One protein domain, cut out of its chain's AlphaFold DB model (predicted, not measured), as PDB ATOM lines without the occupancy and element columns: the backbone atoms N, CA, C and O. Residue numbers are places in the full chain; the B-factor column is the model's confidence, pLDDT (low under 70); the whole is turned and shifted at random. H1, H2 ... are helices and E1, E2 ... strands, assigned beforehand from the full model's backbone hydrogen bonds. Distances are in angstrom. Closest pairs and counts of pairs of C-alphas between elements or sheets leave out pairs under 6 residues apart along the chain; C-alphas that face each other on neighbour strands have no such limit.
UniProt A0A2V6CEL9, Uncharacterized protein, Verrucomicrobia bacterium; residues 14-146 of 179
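AT A GLANCE: This is residues 14 to 146 of the 179 residues of an uncharacterized protein of Verrucomicrobia bacterium (UniProt A0A2V6CEL9). A small two-stranded parallel sheet, E1 beside E2, sits between the first part of the long helix H5 over one face and the short helix H4 over the other; from this small body a wide, open loop swings far out, carrying H2, and folds back towards H1. Residues 23 to 54 of that loop and residues 140 to 146 at the far end of H5 stick out. The 133 printed residues hold five named helices and two named strands, in the order H1, H2, H3, E1, H4, E2, H5; of the 58 residues in named elements, under half of those printed, helices hold 48, and the class is mostly helix. The whole is only just loose, close to extended, with a radius of gyration of the C-alphas of 21.0 A and spans of 71 by 32 by 31 A, the loop making much of the length.

HOW THE PARTS SIT: Start at the sheet, where strand E1, residues 81 to 85, is the parallel neighbour of strand E2, residues 112 to 116, at 17 degrees between their directions. Look at N 82 and O 112, 2.8 A apart, and N 114 and O 82, 2.9 A apart, both within hydrogen-bond range. With helix H4, residues 102 to 105, the strands make a strand-helix-strand unit, two parallel neighbour strands with a helix between them along the chain, and its crossover is right-handed. The closest C-alphas of E1 and H4 are those of Ile 84 and Ser 105, 6.8 A apart. For helix H5, residues 126 to 145, the closest C-alphas to E2 are Glu 127 and Val 116, 6.3 A, and to E1 Ala 128 and Ile 83, 6.8 A. Helices H1, residues 14 to 22, H2, residues 29 to 37, and H3, residues 64 to 69, are apart from one another. In H1, H3 and H5 every O i to N i+4 pair is within hydrogen-bond range; in H2 it is 3 of 5, and H4 is too short for such a pair.

IN THESE COORDINATES: Find C-alpha 81 at (-5.751, 29.793, -11.583); from there E1 runs 13.8 A, and E2 runs 12.9 A. H5 begins at C-alpha 126, (-19.700, 23.035, -18.624), and runs 28.9 A to C-alpha 145, (5.423, 12.914, -8.439). H1 spans 12.5 A, H2 13.1 A, H3 8.7 A and H4 5.2 A.

THE WHOLE: The C-alphas of Thr 41 and Thr 145, the two farthest apart, are 71.6 A apart. The printed part has no cut. The links H2 to H3, of 26 residues, H3 to E1, of 11, and E1 to H4, of 16, are long. Read residues 14 to 72 and residue 146 with care: their pLDDT is under 70, and the mean of the printed part is 70.9.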
ATOM      1  N   TRP A  14     -23.203  50.333 -12.266       46.62
ATOM      2  CA  TRP A  14     -23.030  48.936 -11.818       46.62
ATOM      3  C   TRP A  14     -23.444  48.687 -10.349       46.62
ATOM      4  O   TRP A  14     -24.061  47.659 -10.064       46.62
ATOM      5  N   ILE A  15     -23.207  49.646  -9.435       44.62
ATOM      6  CA  ILE A  15     -23.587  49.540  -8.006       44.62
ATOM      7  C   ILE A  15     -25.108  49.369  -7.871       44.62
ATOM      8  O   ILE A  15     -25.579  48.550  -7.084       44.62
ATOM      9  N   GLY A  16     -25.882  50.065  -8.712       49.34
ATOM     10  CA  GLY A  16     -27.334  49.894  -8.786       49.34
ATOM     11  C   GLY A  16     -27.757  48.494  -9.247       49.34
ATOM     12  O   GLY A  16     -28.728  47.948  -8.729       49.34
ATOM     13  N   ARG A  17     -27.008  47.865 -10.166       53.59
ATOM     14  CA  ARG A  17     -27.324  46.525 -10.692       53.59
ATOM     15  C   ARG A  17     -27.016  45.425  -9.683       53.59
ATOM     16  O   ARG A  17     -27.866  44.559  -9.484       53.59
ATOM     17  N   ILE A  18     -25.876  45.484  -8.994       49.38
ATOM     18  CA  ILE A  18     -25.574  44.540  -7.905       49.38
ATOM     19  C   ILE A  18     -26.527  44.733  -6.729       49.38
ATOM     20  O   ILE A  18     -27.096  43.753  -6.247       49.38
ATOM     21  N   GLY A  19     -26.779  45.983  -6.328       49.56
ATOM     22  CA  GLY A  19     -27.789  46.300  -5.322       49.56
ATOM     23  C   GLY A  19     -29.155  45.712  -5.688       49.56
ATOM     24  O   GLY A  19     -29.768  45.037  -4.872       49.56
ATOM     25  N   SER A  20     -29.602  45.863  -6.938       49.34
ATOM     26  CA  SER A  20     -30.889  45.321  -7.401       49.34
ATOM     27  C   SER A  20     -30.957  43.788  -7.469       49.34
ATOM     28  O   SER A  20     -32.029  43.223  -7.265       49.34
ATOM     29  N   MET A  21     -29.841  43.091  -7.724       51.94
ATOM     30  CA  MET A  21     -29.827  41.621  -7.770       51.94
ATOM     31  C   MET A  21     -29.749  40.977  -6.389       51.94
ATOM     32  O   MET A  21     -30.330  39.913  -6.193       51.94
ATOM     33  N   ILE A  22     -29.099  41.636  -5.430       48.41
ATOM     34  CA  ILE A  22     -29.080  41.203  -4.026       48.41
ATOM     35  C   ILE A  22     -30.412  41.551  -3.340       48.41
ATOM     36  O   ILE A  22     -30.874  40.816  -2.473       48.41
ATOM     37  N   VAL A  23     -31.080  42.621  -3.781       47.31
ATOM     38  CA  VAL A  23     -32.406  43.042  -3.299       47.31
ATOM     39  C   VAL A  23     -33.516  42.559  -4.242       47.31
ATOM     40  O   VAL A  23     -34.515  43.245  -4.435       47.31
ATOM     41  N   LYS A  24     -33.404  41.354  -4.824       46.06
ATOM     42  CA  LYS A  24     -34.593  40.656  -5.342       46.06
ATOM     43  C   LYS A  24     -35.473  40.260  -4.156       46.06
ATOM     44  O   LYS A  24     -35.457  39.132  -3.672       46.06
ATOM     45  N   THR A  25     -36.219  41.239  -3.663       42.47
ATOM     46  CA  THR A  25     -37.273  41.105  -2.673       42.47
ATOM     47  C   THR A  25     -38.353  40.192  -3.248       42.47
ATOM     48  O   THR A  25     -38.883  40.478  -4.325       42.47
ATOM     49  N   PRO A  26     -38.746  39.117  -2.540       45.03
ATOM     50  CA  PRO A  26     -40.034  38.494  -2.788       45.03
ATOM     51  C   PRO A  26     -41.087  39.601  -2.707       45.03
ATOM     52  O   PRO A  26     -41.056  40.416  -1.782       45.03
ATOM     53  N   SER A  27     -42.022  39.635  -3.653       51.88
ATOM     54  CA  SER A  27     -43.085  40.646  -3.792       51.88
ATOM     55  C   SER A  27     -43.930  40.889  -2.526       51.88
ATOM     56  O   SER A  27     -44.705  41.838  -2.479       51.88
ATOM     57  N   LYS A  28     -43.732  40.096  -1.464       48.94
ATOM     58  CA  LYS A  28     -44.321  40.255  -0.129       48.94
ATOM     59  C   LYS A  28     -43.685  41.359   0.742       48.94
ATOM     60  O   LYS A  28     -44.331  41.801   1.685       48.94
ATOM     61  N   PHE A  29     -42.475  41.852   0.446       48.25
ATOM     62  CA  PHE A  29     -41.842  42.940   1.229       48.25
ATOM     63  C   PHE A  29     -42.277  44.355   0.815       48.25
ATOM     64  O   PHE A  29     -42.175  45.284   1.616       48.25
ATOM     65  N   LEU A  30     -42.809  44.534  -0.400       51.53
ATOM     66  CA  LEU A  30     -43.361  45.823  -0.843       51.53
ATOM     67  C   LEU A  30     -44.576  46.250  -0.004       51.53
ATOM     68  O   LEU A  30     -44.833  47.443   0.146       51.53
ATOM     69  N   THR A  31     -45.282  45.290   0.597       49.75
ATOM     70  CA  THR A  31     -46.421  45.551   1.483       49.75
ATOM     71  C   THR A  31     -45.976  46.081   2.851       49.75
ATOM     72  O   THR A  31     -46.616  46.974   3.393       49.75
ATOM     73  N   VAL A  32     -44.829  45.620   3.369       49.84
ATOM     74  CA  VAL A  32     -44.271  46.059   4.667       49.84
ATOM     75  C   VAL A  32     -43.743  47.499   4.599       49.84
ATOM     76  O   VAL A  32     -43.853  48.260   5.556       49.84
ATOM     77  N   GLY A  33     -43.222  47.915   3.441       46.72
ATOM     78  CA  GLY A  33     -42.760  49.291   3.227       46.72
ATOM     79  C   GLY A  33     -43.882  50.336   3.172       46.72
ATOM     80  O   GLY A  33     -43.611  51.511   3.409       46.72
ATOM     81  N   ARG A  34     -45.129  49.937   2.877       46.75
ATOM     82  CA  ARG A  34     -46.289  50.845   2.897       46.75
ATOM     83  C   ARG A  34     -46.848  51.032   4.304       46.75
ATOM     84  O   ARG A  34     -47.111  52.165   4.681       46.75
ATOM     85  N   THR A  35     -46.926  49.969   5.103       49.22
ATOM     86  CA  THR A  35     -47.436  50.051   6.482       49.22
ATOM     87  C   THR A  35     -46.485  50.775   7.439       49.22
ATOM     88  O   THR A  35     -46.938  51.469   8.341       49.22
ATOM     89  N   LEU A  36     -45.167  50.701   7.224       46.66
ATOM     90  CA  LEU A  36     -44.189  51.445   8.037       46.66
ATOM     91  C   LEU A  36     -44.141  52.950   7.727       46.66
ATOM     92  O   LEU A  36     -43.762  53.740   8.589       46.66
ATOM     93  N   ARG A  37     -44.529  53.362   6.513       44.88
ATOM     94  CA  ARG A  37     -44.486  54.772   6.089       44.88
ATOM     95  C   ARG A  37     -45.636  55.609   6.649       44.88
ATOM     96  O   ARG A  37     -45.515  56.826   6.702       44.88
ATOM     97  N   GLU A  38     -46.711  54.962   7.088       50.09
ATOM     98  CA  GLU A  38     -47.855  55.614   7.734       50.09
ATOM     99  C   GLU A  38     -47.649  55.824   9.248       50.09
ATOM    100  O   GLU A  38     -48.411  56.562   9.858       50.09
ATOM    101  N   SER A  39     -46.610  55.234   9.865       48.31
ATOM    102  CA  SER A  39     -46.403  55.261  11.330       48.31
ATOM    103  C   SER A  39     -45.165  56.014  11.834       48.31
ATOM    104  O   SER A  39     -44.910  56.003  13.034       48.31
ATOM    105  N   LEU A  40     -44.384  56.680  10.978       46.91
ATOM    106  CA  LEU A  40     -43.182  57.401  11.420       46.91
ATOM    107  C   LEU A  40     -43.247  58.874  11.014       46.91
ATOM    108  O   LEU A  40     -42.872  59.264   9.909       46.91
ATOM    109  N   THR A  41     -43.721  59.694  11.950       47.84
ATOM    110  CA  THR A  41     -43.456  61.132  12.003       47.84
ATOM    111  C   THR A  41     -41.944  61.369  12.023       47.84
ATOM    112  O   THR A  41     -41.190  60.700  12.727       47.84
ATOM    113  N   ALA A  42     -41.504  62.292  11.172       50.94
ATOM    114  CA  ALA A  42     -40.109  62.532  10.843       50.94
ATOM    115  C   ALA A  42     -39.288  63.034  12.043       50.94
ATOM    116  O   ALA A  42     -39.529  64.131  12.540       50.94
ATOM    117  N   ASP A  43     -38.256  62.275  12.420       45.78
ATOM    118  CA  ASP A  43     -37.093  62.794  13.140       45.78
ATOM    119  C   ASP A  43     -35.896  62.879  12.165       45.78
ATOM    120  O   ASP A  43     -35.360  61.844  11.745       45.78
ATOM    121  N   PRO A  44     -35.464  64.090  11.767       50.19
ATOM    122  CA  PRO A  44     -34.318  64.290  10.879       50.19
ATOM    123  C   PRO A  44     -32.969  63.871  11.489       50.19
ATOM    124  O   PRO A  44     -32.015  63.643  10.743       50.19
ATOM    125  N   ALA A  45     -32.861  63.764  12.819       45.41
ATOM    126  CA  ALA A  45     -31.612  63.430  13.508       45.41
ATOM    127  C   ALA A  45     -31.345  61.913  13.551       45.41
ATOM    128  O   ALA A  45     -30.191  61.481  13.533       45.41
ATOM    129  N   ALA A  46     -32.398  61.090  13.495       43.88
ATOM    130  CA  ALA A  46     -32.292  59.631  13.393       43.88
ATOM    131  C   ALA A  46     -31.770  59.149  12.021       43.88
ATOM    132  O   ALA A  46     -31.316  58.013  11.888       43.88
ATOM    133  N   LEU A  47     -31.782  60.014  11.000       44.66
ATOM    134  CA  LEU A  47     -31.287  59.700   9.653       44.66
ATOM    135  C   LEU A  47     -29.756  59.766   9.518       44.66
ATOM    136  O   LEU A  47     -29.228  59.381   8.477       44.66
ATOM    137  N   GLN A  48     -29.032  60.231  10.542       43.50
ATOM    138  CA  GLN A  48     -27.576  60.421  10.469       43.50
ATOM    139  C   GLN A  48     -26.754  59.304  11.126       43.50
ATOM    140  O   GLN A  48     -25.524  59.303  11.039       43.50
ATOM    141  N   VAL A  49     -27.396  58.303  11.733       41.41
ATOM    142  CA  VAL A  49     -26.682  57.201  12.384       41.41
ATOM    143  C   VAL A  49     -26.627  55.979  11.467       41.41
ATOM    144  O   VAL A  49     -27.516  55.138  11.430       41.41
ATOM    145  N   LYS A  50     -25.475  55.867  10.794       47.56
ATOM    146  CA  LYS A  50     -24.672  54.635  10.788       47.56
ATOM    147  C   LYS A  50     -25.382  53.420  10.189       47.56
ATOM    148  O   LYS A  50     -25.761  52.481  10.887       47.56
ATOM    149  N   ARG A  51     -25.450  53.378   8.856       45.22
ATOM    150  CA  ARG A  51     -25.633  52.094   8.176       45.22
ATOM    151  C   ARG A  51     -24.421  51.224   8.520       45.22
ATOM    152  O   ARG A  51     -23.289  51.569   8.193       45.22
ATOM    153  N   LEU A  52     -24.658  50.158   9.280       42.00
ATOM    154  CA  LEU A  52     -23.652  49.142   9.564       42.00
ATOM    155  C   LEU A  52     -23.169  48.554   8.228       42.00
ATOM    156  O   LEU A  52     -24.029  48.301   7.377       42.00
ATOM    157  N   PRO A  53     -21.853  48.328   8.047       43.38
ATOM    158  CA  PRO A  53     -21.318  47.755   6.820       43.38
ATOM    159  C   PRO A  53     -22.047  46.454   6.509       43.38
ATOM    160  O   PRO A  53     -21.988  45.493   7.277       43.38
ATOM    161  N   ASN A  54     -22.776  46.431   5.405       44.38
ATOM    162  CA  ASN A  54     -23.419  45.230   4.891       44.38
ATOM    163  C   ASN A  54     -22.610  44.696   3.700       44.38
ATOM    164  O   ASN A  54     -21.766  45.393   3.147       44.38
ATOM    165  N   SER A  55     -22.853  43.444   3.297       44.69
ATOM    166  CA  SER A  55     -22.144  42.757   2.191       44.69
ATOM    167  C   SER A  55     -22.129  43.554   0.863       44.69
ATOM    168  O   SER A  55     -21.290  43.345  -0.012       44.69
ATOM    169  N   VAL A  56     -23.031  44.530   0.736       48.12
ATOM    170  CA  VAL A  56     -23.116  45.492  -0.371       48.12
ATOM    171  C   VAL A  56     -22.010  46.559  -0.306       48.12
ATOM    172  O   VAL A  56     -21.450  46.912  -1.341       48.12
ATOM    173  N   ASP A  57     -21.630  47.025   0.886       48.16
ATOM    174  CA  ASP A  57     -20.582  48.040   1.068       48.16
ATOM    175  C   ASP A  57     -19.180  47.470   0.804       48.16
ATOM    176  O   ASP A  57     -18.292  48.190   0.350       48.16
ATOM    177  N   THR A  58     -18.962  46.168   1.021       48.81
ATOM    178  CA  THR A  58     -17.707  45.458   0.689       48.81
ATOM    179  C   THR A  58     -17.494  45.228  -0.807       48.81
ATOM    180  O   THR A  58     -16.421  44.787  -1.204       48.81
ATOM    181  N   LEU A  59     -18.490  45.536  -1.639       49.91
ATOM    182  CA  LEU A  59     -18.393  45.486  -3.100       49.91
ATOM    183  C   LEU A  59     -18.201  46.880  -3.709       49.91
ATOM    184  O   LEU A  59     -17.945  46.991  -4.906       49.91
ATOM    185  N   ALA A  60     -18.294  47.946  -2.903       45.97
ATOM    186  CA  ALA A  60     -18.031  49.295  -3.369       45.97
ATOM    187  C   ALA A  60     -16.521  49.459  -3.682       45.97
ATOM    188  O   ALA A  60     -15.679  49.185  -2.826       45.97
ATOM    189  N   PRO A  61     -16.146  49.921  -4.885       45.88
ATOM    190  CA  PRO A  61     -14.753  49.950  -5.375       45.88
ATOM    191  C   PRO A  61     -13.848  50.881  -4.566       45.88
ATOM    192  O   PRO A  61     -12.652  50.666  -4.409       45.88
ATOM    193  N   ASN A  62     -14.465  51.933  -4.048       48.22
ATOM    194  CA  ASN A  62     -13.899  52.983  -3.222       48.22
ATOM    195  C   ASN A  62     -13.988  52.665  -1.720       48.22
ATOM    196  O   ASN A  62     -13.647  53.514  -0.893       48.22
ATOM    197  N   ASN A  63     -14.414  51.456  -1.336       54.94
ATOM    198  CA  ASN A  63     -14.302  51.027   0.047       54.94
ATOM    199  C   ASN A  63     -12.815  50.884   0.402       54.94
ATOM    200  O   ASN A  63     -12.074  50.129  -0.234       54.94
ATOM    201  N   ARG A  64     -12.383  51.587   1.457       51.53
ATOM    202  CA  ARG A  64     -11.015  51.520   1.996       51.53
ATOM    203  C   ARG A  64     -10.538  50.081   2.206       51.53
ATOM    204  O   ARG A  64      -9.354  49.822   2.036       51.53
ATOM    205  N   PHE A  65     -11.443  49.162   2.532       53.06
ATOM    206  CA  PHE A  65     -11.155  47.739   2.684       53.06
ATOM    207  C   PHE A  65     -10.769  47.058   1.358       53.06
ATOM    208  O   PHE A  65      -9.748  46.378   1.300       53.06
ATOM    209  N   VAL A  66     -11.524  47.287   0.277       57.28
ATOM    210  CA  VAL A  66     -11.257  46.709  -1.058       57.28
ATOM    211  C   VAL A  66      -9.969  47.279  -1.648       57.28
ATOM    212  O   VAL A  66      -9.142  46.546  -2.186       57.28
ATOM    213  N   VAL A  67      -9.743  48.584  -1.492       60.03
ATOM    214  CA  VAL A  67      -8.488  49.219  -1.921       60.03
ATOM    215  C   VAL A  67      -7.301  48.696  -1.109       60.03
ATOM    216  O   VAL A  67      -6.222  48.496  -1.662       60.03
ATOM    217  N   ALA A  68      -7.476  48.465   0.196       58.53
ATOM    218  CA  ALA A  68      -6.414  47.949   1.052       58.53
ATOM    219  C   ALA A  68      -6.045  46.498   0.712       58.53
ATOM    220  O   ALA A  68      -4.860  46.211   0.566       58.53
ATOM    221  N   ILE A  69      -7.023  45.602   0.531       62.75
ATOM    222  CA  ILE A  69      -6.737  44.193   0.221       62.75
ATOM    223  C   ILE A  69      -6.090  44.030  -1.163       62.75
ATOM    224  O   ILE A  69      -5.195  43.209  -1.320       62.75
ATOM    225  N   ASN A  70      -6.440  44.878  -2.137       63.66
ATOM    226  CA  ASN A  70      -5.832  44.857  -3.474       63.66
ATOM    227  C   ASN A  70      -4.366  45.294  -3.524       63.66
ATOM    228  O   ASN A  70      -3.681  45.034  -4.511       63.66
ATOM    229  N   LYS A  71      -3.873  45.956  -2.474       67.12
ATOM    230  CA  LYS A  71      -2.451  46.294  -2.343       67.12
ATOM    231  C   LYS A  71      -1.625  45.135  -1.792       67.12
ATOM    232  O   LYS A  71      -0.400  45.217  -1.822       67.12
ATOM    233  N   ILE A  72      -2.268  44.086  -1.278       69.69
ATOM    234  CA  ILE A  72      -1.578  42.907  -0.765       69.69
ATOM    235  C   ILE A  72      -1.316  41.971  -1.950       69.69
ATOM    236  O   ILE A  72      -2.266  41.454  -2.539       69.69
ATOM    237  N   PRO A  73      -0.046  41.755  -2.337       70.19
ATOM    238  CA  PRO A  73       0.264  40.875  -3.450       70.19
ATOM    239  C   PRO A  73      -0.052  39.424  -3.087       70.19
ATOM    240  O   PRO A  73       0.143  38.990  -1.950       70.19
ATOM    241  N   MET A  74      -0.474  38.647  -4.083       74.25
ATOM    242  CA  MET A  74      -0.555  37.196  -3.946       74.25
ATOM    243  C   MET A  74       0.844  36.628  -3.673       74.25
ATOM    244  O   MET A  74       1.825  37.010  -4.321       74.25
ATOM    245  N   THR A  75       0.950  35.707  -2.716       78.12
ATOM    246  CA  THR A  75       2.216  35.035  -2.401       78.12
ATOM    247  C   THR A  75       2.712  34.264  -3.621       78.12
ATOM    248  O   THR A  75       2.083  33.294  -4.038       78.12
ATOM    249  N   LYS A  76       3.878  34.647  -4.159       77.06
ATOM    250  CA  LYS A  76       4.459  34.067  -5.389       77.06
ATOM    251  C   LYS A  76       4.691  32.551  -5.326       77.06
ATOM    252  O   LYS A  76       4.777  31.902  -6.361       77.06
ATOM    253  N   THR A  77       4.796  31.989  -4.125       82.81
ATOM    254  CA  THR A  77       5.030  30.557  -3.893       82.81
ATOM    255  C   THR A  77       3.765  29.705  -4.062       82.81
ATOM    256  O   THR A  77       3.871  28.492  -4.212       82.81
ATOM    257  N   ILE A  78       2.568  30.306  -4.041       84.56
ATOM    258  CA  ILE A  78       1.298  29.573  -4.117       84.56
ATOM    259  C   ILE A  78       0.707  29.751  -5.523       84.56
ATOM    260  O   ILE A  78       0.276  30.855  -5.858       84.56
ATOM    261  N   PRO A  79       0.658  28.698  -6.362       88.62
ATOM    262  CA  PRO A  79       0.063  28.803  -7.686       88.62
ATOM    263  C   PRO A  79      -1.455  28.977  -7.586       88.62
ATOM    264  O   PRO A  79      -2.125  28.278  -6.827       88.62
ATOM    265  N   TYR A  80      -2.010  29.863  -8.407       90.06
ATOM    266  CA  TYR A  80      -3.451  30.062  -8.549       90.06
ATOM    267  C   TYR A  80      -3.857  30.094 -10.020       90.06
ATOM    268  O   TYR A  80      -3.039  30.320 -10.910       90.06
ATOM    269  N   HIS A  81      -5.141  29.849 -10.262       93.31
ATOM    270  CA  HIS A  81      -5.751  29.793 -11.583       93.31
ATOM    271  C   HIS A  81      -7.010  30.665 -11.595       93.31
ATOM    272  O   HIS A  81      -7.724  30.726 -10.592       93.31
ATOM    273  N   SER A  82      -7.294  31.312 -12.724       92.44
ATOM    274  CA  SER A  82      -8.475  32.156 -12.910       92.44
ATOM    275  C   SER A  82      -9.420  31.564 -13.957       92.44
ATOM    276  O   SER A  82      -8.989  31.051 -14.987       92.44
ATOM    277  N   ILE A  83     -10.724  31.629 -13.685       94.38
ATOM    278  CA  ILE A  83     -11.790  31.275 -14.631       94.38
ATOM    279  C   ILE A  83     -12.797  32.424 -14.600       94.38
ATOM    280  O   ILE A  83     -13.341  32.726 -13.527       94.38
ATOM    281  N   ILE A  84     -13.007  33.065 -15.749       92.31
ATOM    282  CA  ILE A  84     -13.748  34.325 -15.894       92.31
ATOM    283  C   ILE A  84     -14.845  34.156 -16.948       92.31
ATOM    284  O   ILE A  84     -14.593  33.654 -18.041       92.31
ATOM    285  N   GLY A  85     -16.071  34.567 -16.620       91.38
ATOM    286  CA  GLY A  85     -17.187  34.598 -17.568       91.38
ATOM    287  C   GLY A  85     -17.210  35.867 -18.428       91.38
ATOM    288  O   GLY A  85     -16.951  36.956 -17.921       91.38
ATOM    289  N   ASP A  86     -17.572  35.752 -19.708       93.56
ATOM    290  CA  ASP A  86     -17.733  36.889 -20.636       93.56
ATOM    291  C   ASP A  86     -19.112  36.946 -21.329       93.56
ATOM    292  O   ASP A  86     -19.344  37.768 -22.217       93.56
ATOM    293  N   ARG A  87     -20.047  36.069 -20.934       92.31
ATOM    294  CA  ARG A  87     -21.353  35.840 -21.590       92.31
ATOM    295  C   ARG A  87     -21.262  35.376 -23.054       92.31
ATOM    296  O   ARG A  87     -22.248  35.486 -23.777       92.31
ATOM    297  N   GLY A  88     -20.115  34.857 -23.485       89.94
ATOM    298  CA  GLY A  88     -19.877  34.346 -24.837       89.94
ATOM    299  C   GLY A  88     -19.724  35.438 -25.887       89.94
ATOM    300  O   GLY A  88     -20.019  35.208 -27.057       89.94
ATOM    301  N   ARG A  89     -19.319  36.642 -25.475       87.69
ATOM    302  CA  ARG A  89     -19.191  37.795 -26.373       87.69
ATOM    303  C   ARG A  89     -17.859  37.822 -27.115       87.69
ATOM    304  O   ARG A  89     -17.787  38.466 -28.157       87.69
ATOM    305  N   GLY A  90     -16.827  37.146 -26.602       88.31
ATOM    306  CA  GLY A  90     -15.504  37.130 -27.226       88.31
ATOM    307  C   GLY A  90     -14.830  38.504 -27.250       88.31
ATOM    308  O   GLY A  90     -13.954  38.740 -28.074       88.31
ATOM    309  N   ASP A  91     -15.236  39.417 -26.362       89.06
ATOM    310  CA  ASP A  91     -14.794  40.816 -26.311       89.06
ATOM    311  C   ASP A  91     -13.752  41.086 -25.208       89.06
ATOM    312  O   ASP A  91     -13.448  42.237 -24.897       89.06
ATOM    313  N   THR A  92     -13.165  40.035 -24.625       88.06
ATOM    314  CA  THR A  92     -12.076  40.138 -23.635       88.06
ATOM    315  C   THR A  92     -10.866  40.862 -24.255       88.06
ATOM    316  O   THR A  92     -10.466  40.500 -25.361       88.06
ATOM    317  N   PRO A  93     -10.262  41.874 -23.593       90.75
ATOM    318  CA  PRO A  93     -10.388  42.233 -22.171       90.75
ATOM    319  C   PRO A  93     -11.522  43.212 -21.827       90.75
ATOM    320  O   PRO A  93     -11.745  43.501 -20.654       90.75
ATOM    321  N   ASN A  94     -12.275  43.709 -22.807       88.81
ATOM    322  CA  ASN A  94     -13.396  44.632 -22.599       88.81
ATOM    323  C   ASN A  94     -14.711  43.885 -22.313       88.81
ATOM    324  O   ASN A  94     -15.772  44.251 -22.819       88.81
ATOM    325  N   SER A  95     -14.640  42.829 -21.501       87.81
ATOM    326  CA  SER A  95     -15.741  41.897 -21.267       87.81
ATOM    327  C   SER A  95     -16.284  41.944 -19.834       87.81
ATOM    328  O   SER A  95     -15.714  42.553 -18.924       87.81
ATOM    329  N   SER A  96     -17.449  41.324 -19.631       86.38
ATOM    330  CA  SER A  96     -18.079  41.166 -18.318       86.38
ATOM    331  C   SER A  96     -19.024  39.970 -18.312       86.38
ATOM    332  O   SER A  96     -19.756  39.751 -19.282       86.38
ATOM    333  N   ASP A  97     -19.108  39.289 -17.172       83.38
ATOM    334  CA  ASP A  97     -20.074  38.219 -16.906       83.38
ATOM    335  C   ASP A  97     -21.517  38.749 -16.660       83.38
ATOM    336  O   ASP A  97     -22.449  37.989 -16.391       83.38
ATOM    337  N   GLY A  98     -21.718  40.070 -16.770       80.88
ATOM    338  CA  GLY A  98     -22.970  40.777 -16.481       80.88
ATOM    339  C   GLY A  98     -23.060  41.354 -15.063       80.88
ATOM    340  O   GLY A  98     -23.993  42.111 -14.784       80.88
ATOM    341  N   VAL A  99     -22.097  41.027 -14.199       77.94
ATOM    342  CA  VAL A  99     -21.965  41.471 -12.802       77.94
ATOM    343  C   VAL A  99     -20.569  42.027 -12.544       77.94
ATOM    344  O   VAL A  99     -20.432  43.137 -12.044       77.94
ATOM    345  N   VAL A 100     -19.542  41.271 -12.913       77.50
ATOM    346  CA  VAL A 100     -18.127  41.558 -12.710       77.50
ATOM    347  C   VAL A 100     -17.482  41.809 -14.072       77.50
ATOM    348  O   VAL A 100     -17.746  41.104 -15.050       77.50
ATOM    349  N   ALA A 101     -16.667  42.858 -14.163       86.25
ATOM    350  CA  ALA A 101     -15.887  43.158 -15.361       86.25
ATOM    351  C   ALA A 101     -14.609  42.304 -15.413       86.25
ATOM    352  O   ALA A 101     -14.066  41.918 -14.375       86.25
ATOM    353  N   TYR A 102     -14.088  42.047 -16.612       88.69
ATOM    354  CA  TYR A 102     -12.849  41.290 -16.791       88.69
ATOM    355  C   TYR A 102     -11.692  41.881 -15.986       88.69
ATOM    356  O   TYR A 102     -11.113  41.186 -15.166       88.69
ATOM    357  N   TRP A 103     -11.416  43.181 -16.113       85.19
ATOM    358  CA  TRP A 103     -10.295  43.821 -15.412       85.19
ATOM    359  C   TRP A 103     -10.399  43.704 -13.872       85.19
ATOM    360  O   TRP A 103      -9.383  43.678 -13.180       85.19
ATOM    361  N   SER A 104     -11.624  43.591 -13.340       83.19
ATOM    362  CA  SER A 104     -11.898  43.387 -11.910       83.19
ATOM    363  C   SER A 104     -11.582  41.961 -11.456       83.19
ATOM    364  O   SER A 104     -11.124  41.744 -10.332       83.19
ATOM    365  N   SER A 105     -11.834  40.990 -12.335       86.00
ATOM    366  CA  SER A 105     -11.661  39.556 -12.081       86.00
ATOM    367  C   SER A 105     -10.312  38.997 -12.524       86.00
ATOM    368  O   SER A 105      -9.899  37.939 -12.048       86.00
ATOM    369  N   HIS A 106      -9.609  39.716 -13.389       89.31
ATOM    370  CA  HIS A 106      -8.269  39.398 -13.837       89.31
ATOM    371  C   HIS A 106      -7.260  39.565 -12.695       89.31
ATOM    372  O   HIS A 106      -7.298  40.550 -11.949       89.31
ATOM    373  N   LEU A 107      -6.331  38.615 -12.587       86.75
ATOM    374  CA  LEU A 107      -5.214  38.638 -11.645       86.75
ATOM    375  C   LEU A 107      -3.912  38.341 -12.386       86.75
ATOM    376  O   LEU A 107      -3.703  37.225 -12.866       86.75
ATOM    377  N   ASP A 108      -3.008  39.319 -12.402       85.06
ATOM    378  CA  ASP A 108      -1.669  39.139 -12.961       85.06
ATOM    379  C   ASP A 108      -0.942  38.031 -12.202       85.06
ATOM    380  O   ASP A 108      -1.072  37.938 -10.984       85.06
ATOM    381  N   GLY A 109      -0.176  37.194 -12.900       85.38
ATOM    382  CA  GLY A 109       0.585  36.101 -12.284       85.38
ATOM    383  C   GLY A 109      -0.201  34.805 -12.056       85.38
ATOM    384  O   GLY A 109       0.360  33.853 -11.511       85.38
ATOM    385  N   ALA A 110      -1.463  34.726 -12.495       90.00
ATOM    386  CA  ALA A 110      -2.186  33.458 -12.531       90.00
ATOM    387  C   ALA A 110      -1.450  32.439 -13.418       90.00
ATOM    388  O   ALA A 110      -1.029  32.742 -14.533       90.00
ATOM    389  N   LYS A 111      -1.332  31.196 -12.942       91.88
ATOM    390  CA  LYS A 111      -0.697  30.096 -13.682       91.88
ATOM    391  C   LYS A 111      -1.494  29.709 -14.931       91.88
ATOM    392  O   LYS A 111      -0.919  29.233 -15.906       91.88
ATOM    393  N   SER A 112      -2.813  29.879 -14.896       94.00
ATOM    394  CA  SER A 112      -3.654  29.898 -16.093       94.00
ATOM    395  C   SER A 112      -4.860  30.803 -15.886       94.00
ATOM    396  O   SER A 112      -5.338  30.960 -14.761       94.00
ATOM    397  N   GLU A 113      -5.368  31.347 -16.984       95.06
ATOM    398  CA  GLU A 113      -6.623  32.086 -17.044       95.06
ATOM    399  C   GLU A 113      -7.486  31.505 -18.168       95.06
ATOM    400  O   GLU A 113      -7.017  31.341 -19.295       95.06
ATOM    401  N   ARG A 114      -8.737  31.158 -17.858       95.31
ATOM    402  CA  ARG A 114      -9.703  30.629 -18.824       95.31
ATOM    403  C   ARG A 114     -10.915  31.547 -18.903       95.31
ATOM    404  O   ARG A 114     -11.632  31.709 -17.917       95.31
ATOM    405  N   ILE A 115     -11.172  32.079 -20.094       95.50
ATOM    406  CA  ILE A 115     -12.434  32.750 -20.409       95.50
ATOM    407  C   ILE A 115     -13.459  31.689 -20.803       95.50
ATOM    408  O   ILE A 115     -13.141  30.782 -21.574       95.50
ATOM    409  N   VAL A 116     -14.664  31.777 -20.248       94.75
ATOM    410  CA  VAL A 116     -15.771  30.864 -20.551       94.75
ATOM    411  C   VAL A 116     -17.010  31.651 -20.976       94.75
ATOM    412  O   VAL A 116     -17.274  32.709 -20.392       94.75
ATOM    413  N   PRO A 117     -17.822  31.126 -21.912       94.19
ATOM    414  CA  PRO A 117     -19.044  31.773 -22.376       94.19
ATOM    415  C   PRO A 117     -20.160  31.643 -21.332       94.19
ATOM    416  O   PRO A 117     -21.157  30.946 -21.512       94.19
ATOM    417  N   SER A 118     -19.973  32.290 -20.183       90.25
ATOM    418  CA  SER A 118     -20.898  32.257 -19.056       90.25
ATOM    419  C   SER A 118     -21.125  33.647 -18.490       90.25
ATOM    420  O   SER A 118     -20.244  34.505 -18.525       90.25
ATOM    421  N   GLY A 119     -22.327  33.864 -17.960       85.44
ATOM    422  CA  GLY A 119     -22.583  34.993 -17.077       85.44
ATOM    423  C   GLY A 119     -22.023  34.742 -15.673       85.44
ATOM    424  O   GLY A 119     -21.149  33.900 -15.472       85.44
ATOM    425  N   HIS A 120     -22.565  35.436 -14.672       82.06
ATOM    426  CA  HIS A 120     -22.084  35.320 -13.288       82.06
ATOM    427  C   HIS A 120     -22.185  33.902 -12.692       82.06
ATOM    428  O   HIS A 120     -21.430  33.532 -11.798       82.06
ATOM    429  N   GLY A 121     -23.065  33.058 -13.239       82.50
ATOM    430  CA  GLY A 121     -23.157  31.632 -12.920       82.50
ATOM    431  C   GLY A 121     -22.038  30.784 -13.537       82.50
ATOM    432  O   GLY A 121     -22.302  29.670 -13.986       82.50
ATOM    433  N   SER A 122     -20.797  31.280 -13.589       81.19
ATOM    434  CA  SER A 122     -19.669  30.553 -14.181       81.19
ATOM    435  C   SER A 122     -19.447  29.151 -13.594       81.19
ATOM    436  O   SER A 122     -19.117  28.270 -14.380       81.19
ATOM    437  N   PRO A 123     -19.675  28.861 -12.291       83.94
ATOM    438  CA  PRO A 123     -19.517  27.502 -11.759       83.94
ATOM    439  C   PRO A 123     -20.469  26.455 -12.358       83.94
ATOM    440  O   PRO A 123     -20.182  25.268 -12.266       83.94
ATOM    441  N   LEU A 124     -21.583  26.875 -12.966       86.06
ATOM    442  CA  LEU A 124     -22.558  25.979 -13.601       86.06
ATOM    443  C   LEU A 124     -22.283  25.765 -15.097       86.06
ATOM    444  O   LEU A 124     -22.968  24.976 -15.743       86.06
ATOM    445  N   ASN A 125     -21.311  26.478 -15.671       92.69
ATOM    446  CA  ASN A 125     -20.988  26.353 -17.085       92.69
ATOM    447  C   ASN A 125     -20.123  25.095 -17.333       92.69
ATOM    448  O   ASN A 125     -19.134  24.892 -16.625       92.69
ATOM    449  N   PRO A 126     -20.443  24.265 -18.347       94.81
ATOM    450  CA  PRO A 126     -19.700  23.035 -18.624       94.81
ATOM    451  C   PRO A 126     -18.204  23.240 -18.890       94.81
ATOM    452  O   PRO A 126     -17.391  22.437 -18.438       94.81
ATOM    453  N   GLU A 127     -17.813  24.321 -19.572       94.50
ATOM    454  CA  GLU A 127     -16.400  24.618 -19.837       94.50
ATOM    455  C   GLU A 127     -15.655  25.005 -18.563       94.50
ATOM    456  O   GLU A 127     -14.512  24.602 -18.354       94.50
ATOM    457  N   ALA A 128     -16.314  25.754 -17.682       93.62
ATOM    458  CA  ALA A 128     -15.767  26.095 -16.380       93.62
ATOM    459  C   ALA A 128     -15.585  24.856 -15.494       93.62
ATOM    460  O   ALA A 128     -14.539  24.706 -14.863       93.62
ATOM    461  N   ILE A 129     -16.562  23.946 -15.476       95.06
ATOM    462  CA  ILE A 129     -16.464  22.671 -14.752       95.06
ATOM    463  C   ILE A 129     -15.313  21.826 -15.313       95.06
ATOM    464  O   ILE A 129     -14.500  21.303 -14.548       95.06
ATOM    465  N   ALA A 130     -15.208  21.728 -16.640       96.31
ATOM    466  CA  ALA A 130     -14.126  21.005 -17.298       96.31
ATOM    467  C   ALA A 130     -12.748  21.592 -16.947       96.31
ATOM    468  O   ALA A 130     -11.809  20.840 -16.680       96.31
ATOM    469  N   GLU A 131     -12.633  22.920 -16.877       96.44
ATOM    470  CA  GLU A 131     -11.387  23.586 -16.498       96.44
ATOM    471  C   GLU A 131     -11.020  23.342 -15.029       96.44
ATOM    472  O   GLU A 131      -9.868  23.021 -14.730       96.44
ATOM    473  N   VAL A 132     -11.990  23.397 -14.110       95.38
ATOM    474  CA  VAL A 132     -11.768  23.017 -12.703       95.38
ATOM    475  C   VAL A 132     -11.264  21.578 -12.618       95.38
ATOM    476  O   VAL A 132     -10.256  21.311 -11.962       95.38
ATOM    477  N   HIS A 133     -11.912  20.651 -13.324       95.88
ATOM    478  CA  HIS A 133     -11.503  19.250 -13.344       95.88
ATOM    479  C   HIS A 133     -10.072  19.076 -13.883       95.88
ATOM    480  O   HIS A 133      -9.259  18.381 -13.268       95.88
ATOM    481  N   ARG A 134      -9.717  19.770 -14.971       96.62
ATOM    482  CA  ARG A 134      -8.358  19.774 -15.534       96.62
ATOM    483  C   ARG A 134      -7.320  20.282 -14.528       96.62
ATOM    484  O   ARG A 134      -6.264  19.662 -14.379       96.62
ATOM    485  N   ILE A 135      -7.607  21.381 -13.824       95.19
ATOM    486  CA  ILE A 135      -6.718  21.964 -12.803       95.19
ATOM    487  C   ILE A 135      -6.519  20.993 -11.634       95.19
ATOM    488  O   ILE A 135      -5.391  20.793 -11.177       95.19
ATOM    489  N   LEU A 136      -7.586  20.348 -11.161       93.81
ATOM    490  CA  LEU A 136      -7.497  19.366 -10.078       93.81
ATOM    491  C   LEU A 136      -6.633  18.166 -10.478       93.81
ATOM    492  O   LEU A 136      -5.748  17.767  -9.722       93.81
ATOM    493  N   GLN A 137      -6.817  17.633 -11.688       94.88
ATOM    494  CA  GLN A 137      -5.981  16.546 -12.200       94.88
ATOM    495  C   GLN A 137      -4.508  16.950 -12.344       94.88
ATOM    496  O   GLN A 137      -3.620  16.163 -12.010       94.88
ATOM    497  N   LEU A 138      -4.237  18.168 -12.824       92.88
ATOM    498  CA  LEU A 138      -2.880  18.708 -12.936       92.88
ATOM    499  C   LEU A 138      -2.172  18.727 -11.571       92.88
ATOM    500  O   LEU A 138      -1.024  18.289 -11.456       92.88
ATOM    501  N   ASN A 139      -2.865  19.191 -10.532       90.25
ATOM    502  CA  ASN A 139      -2.313  19.256  -9.180       90.25
ATOM    503  C   ASN A 139      -2.174  17.867  -8.540       90.25
ATOM    504  O   ASN A 139      -1.145  17.582  -7.932       90.25
ATOM    505  N   ALA A 140      -3.138  16.964  -8.744       91.19
ATOM    506  CA  ALA A 140      -3.061  15.591  -8.241       91.19
ATOM    507  C   ALA A 140      -1.868  14.816  -8.828       91.19
ATOM    508  O   ALA A 140      -1.171  14.105  -8.104       91.19
ATOM    509  N   LYS A 141      -1.595  14.977 -10.131       90.56
ATOM    510  CA  LYS A 141      -0.399  14.408 -10.775       90.56
ATOM    511  C   LYS A 141       0.880  14.990 -10.176       90.56
ATOM    512  O   LYS A 141       1.768  14.234  -9.807       90.56
ATOM    513  N   SER A 142       0.932  16.313 -10.012       83.88
ATOM    514  CA  SER A 142       2.089  17.003  -9.427       83.88
ATOM    515  C   SER A 142       2.384  16.530  -7.999       83.88
ATOM    516  O   SER A 142       3.544  16.342  -7.649       83.88
ATOM    517  N   TYR A 143       1.346  16.280  -7.193       80.62
ATOM    518  CA  TYR A 143       1.488  15.748  -5.836       80.62
ATOM    519  C   TYR A 143       2.032  14.313  -5.824       80.62
ATOM    520  O   TYR A 143       2.907  13.989  -5.030       80.62
ATOM    521  N   ARG A 144       1.557  13.449  -6.732       79.88
ATOM    522  CA  ARG A 144       2.027  12.053  -6.839       79.88
ATOM    523  C   ARG A 144       3.496  11.929  -7.246       79.88
ATOM    524  O   ARG A 144       4.116  10.921  -6.932       79.88
ATOM    525  N   THR A 145       4.032  12.912  -7.962       73.81
ATOM    526  CA  THR A 145       5.423  12.914  -8.439       73.81
ATOM    527  C   THR A 145       6.403  13.514  -7.420       73.81
ATOM    528  O   THR A 145       7.610  13.361  -7.583       73.81
ATOM    529  N   GLN A 146       5.925  14.167  -6.353       62.38
ATOM    530  CA  GLN A 146       6.804  14.606  -5.265       62.38
ATOM    531  C   GLN A 146       7.259  13.395  -4.435       62.38
ATOM    532  O   GLN A 146       6.439  12.509  -4.174       62.38
TER     533      GLN A 146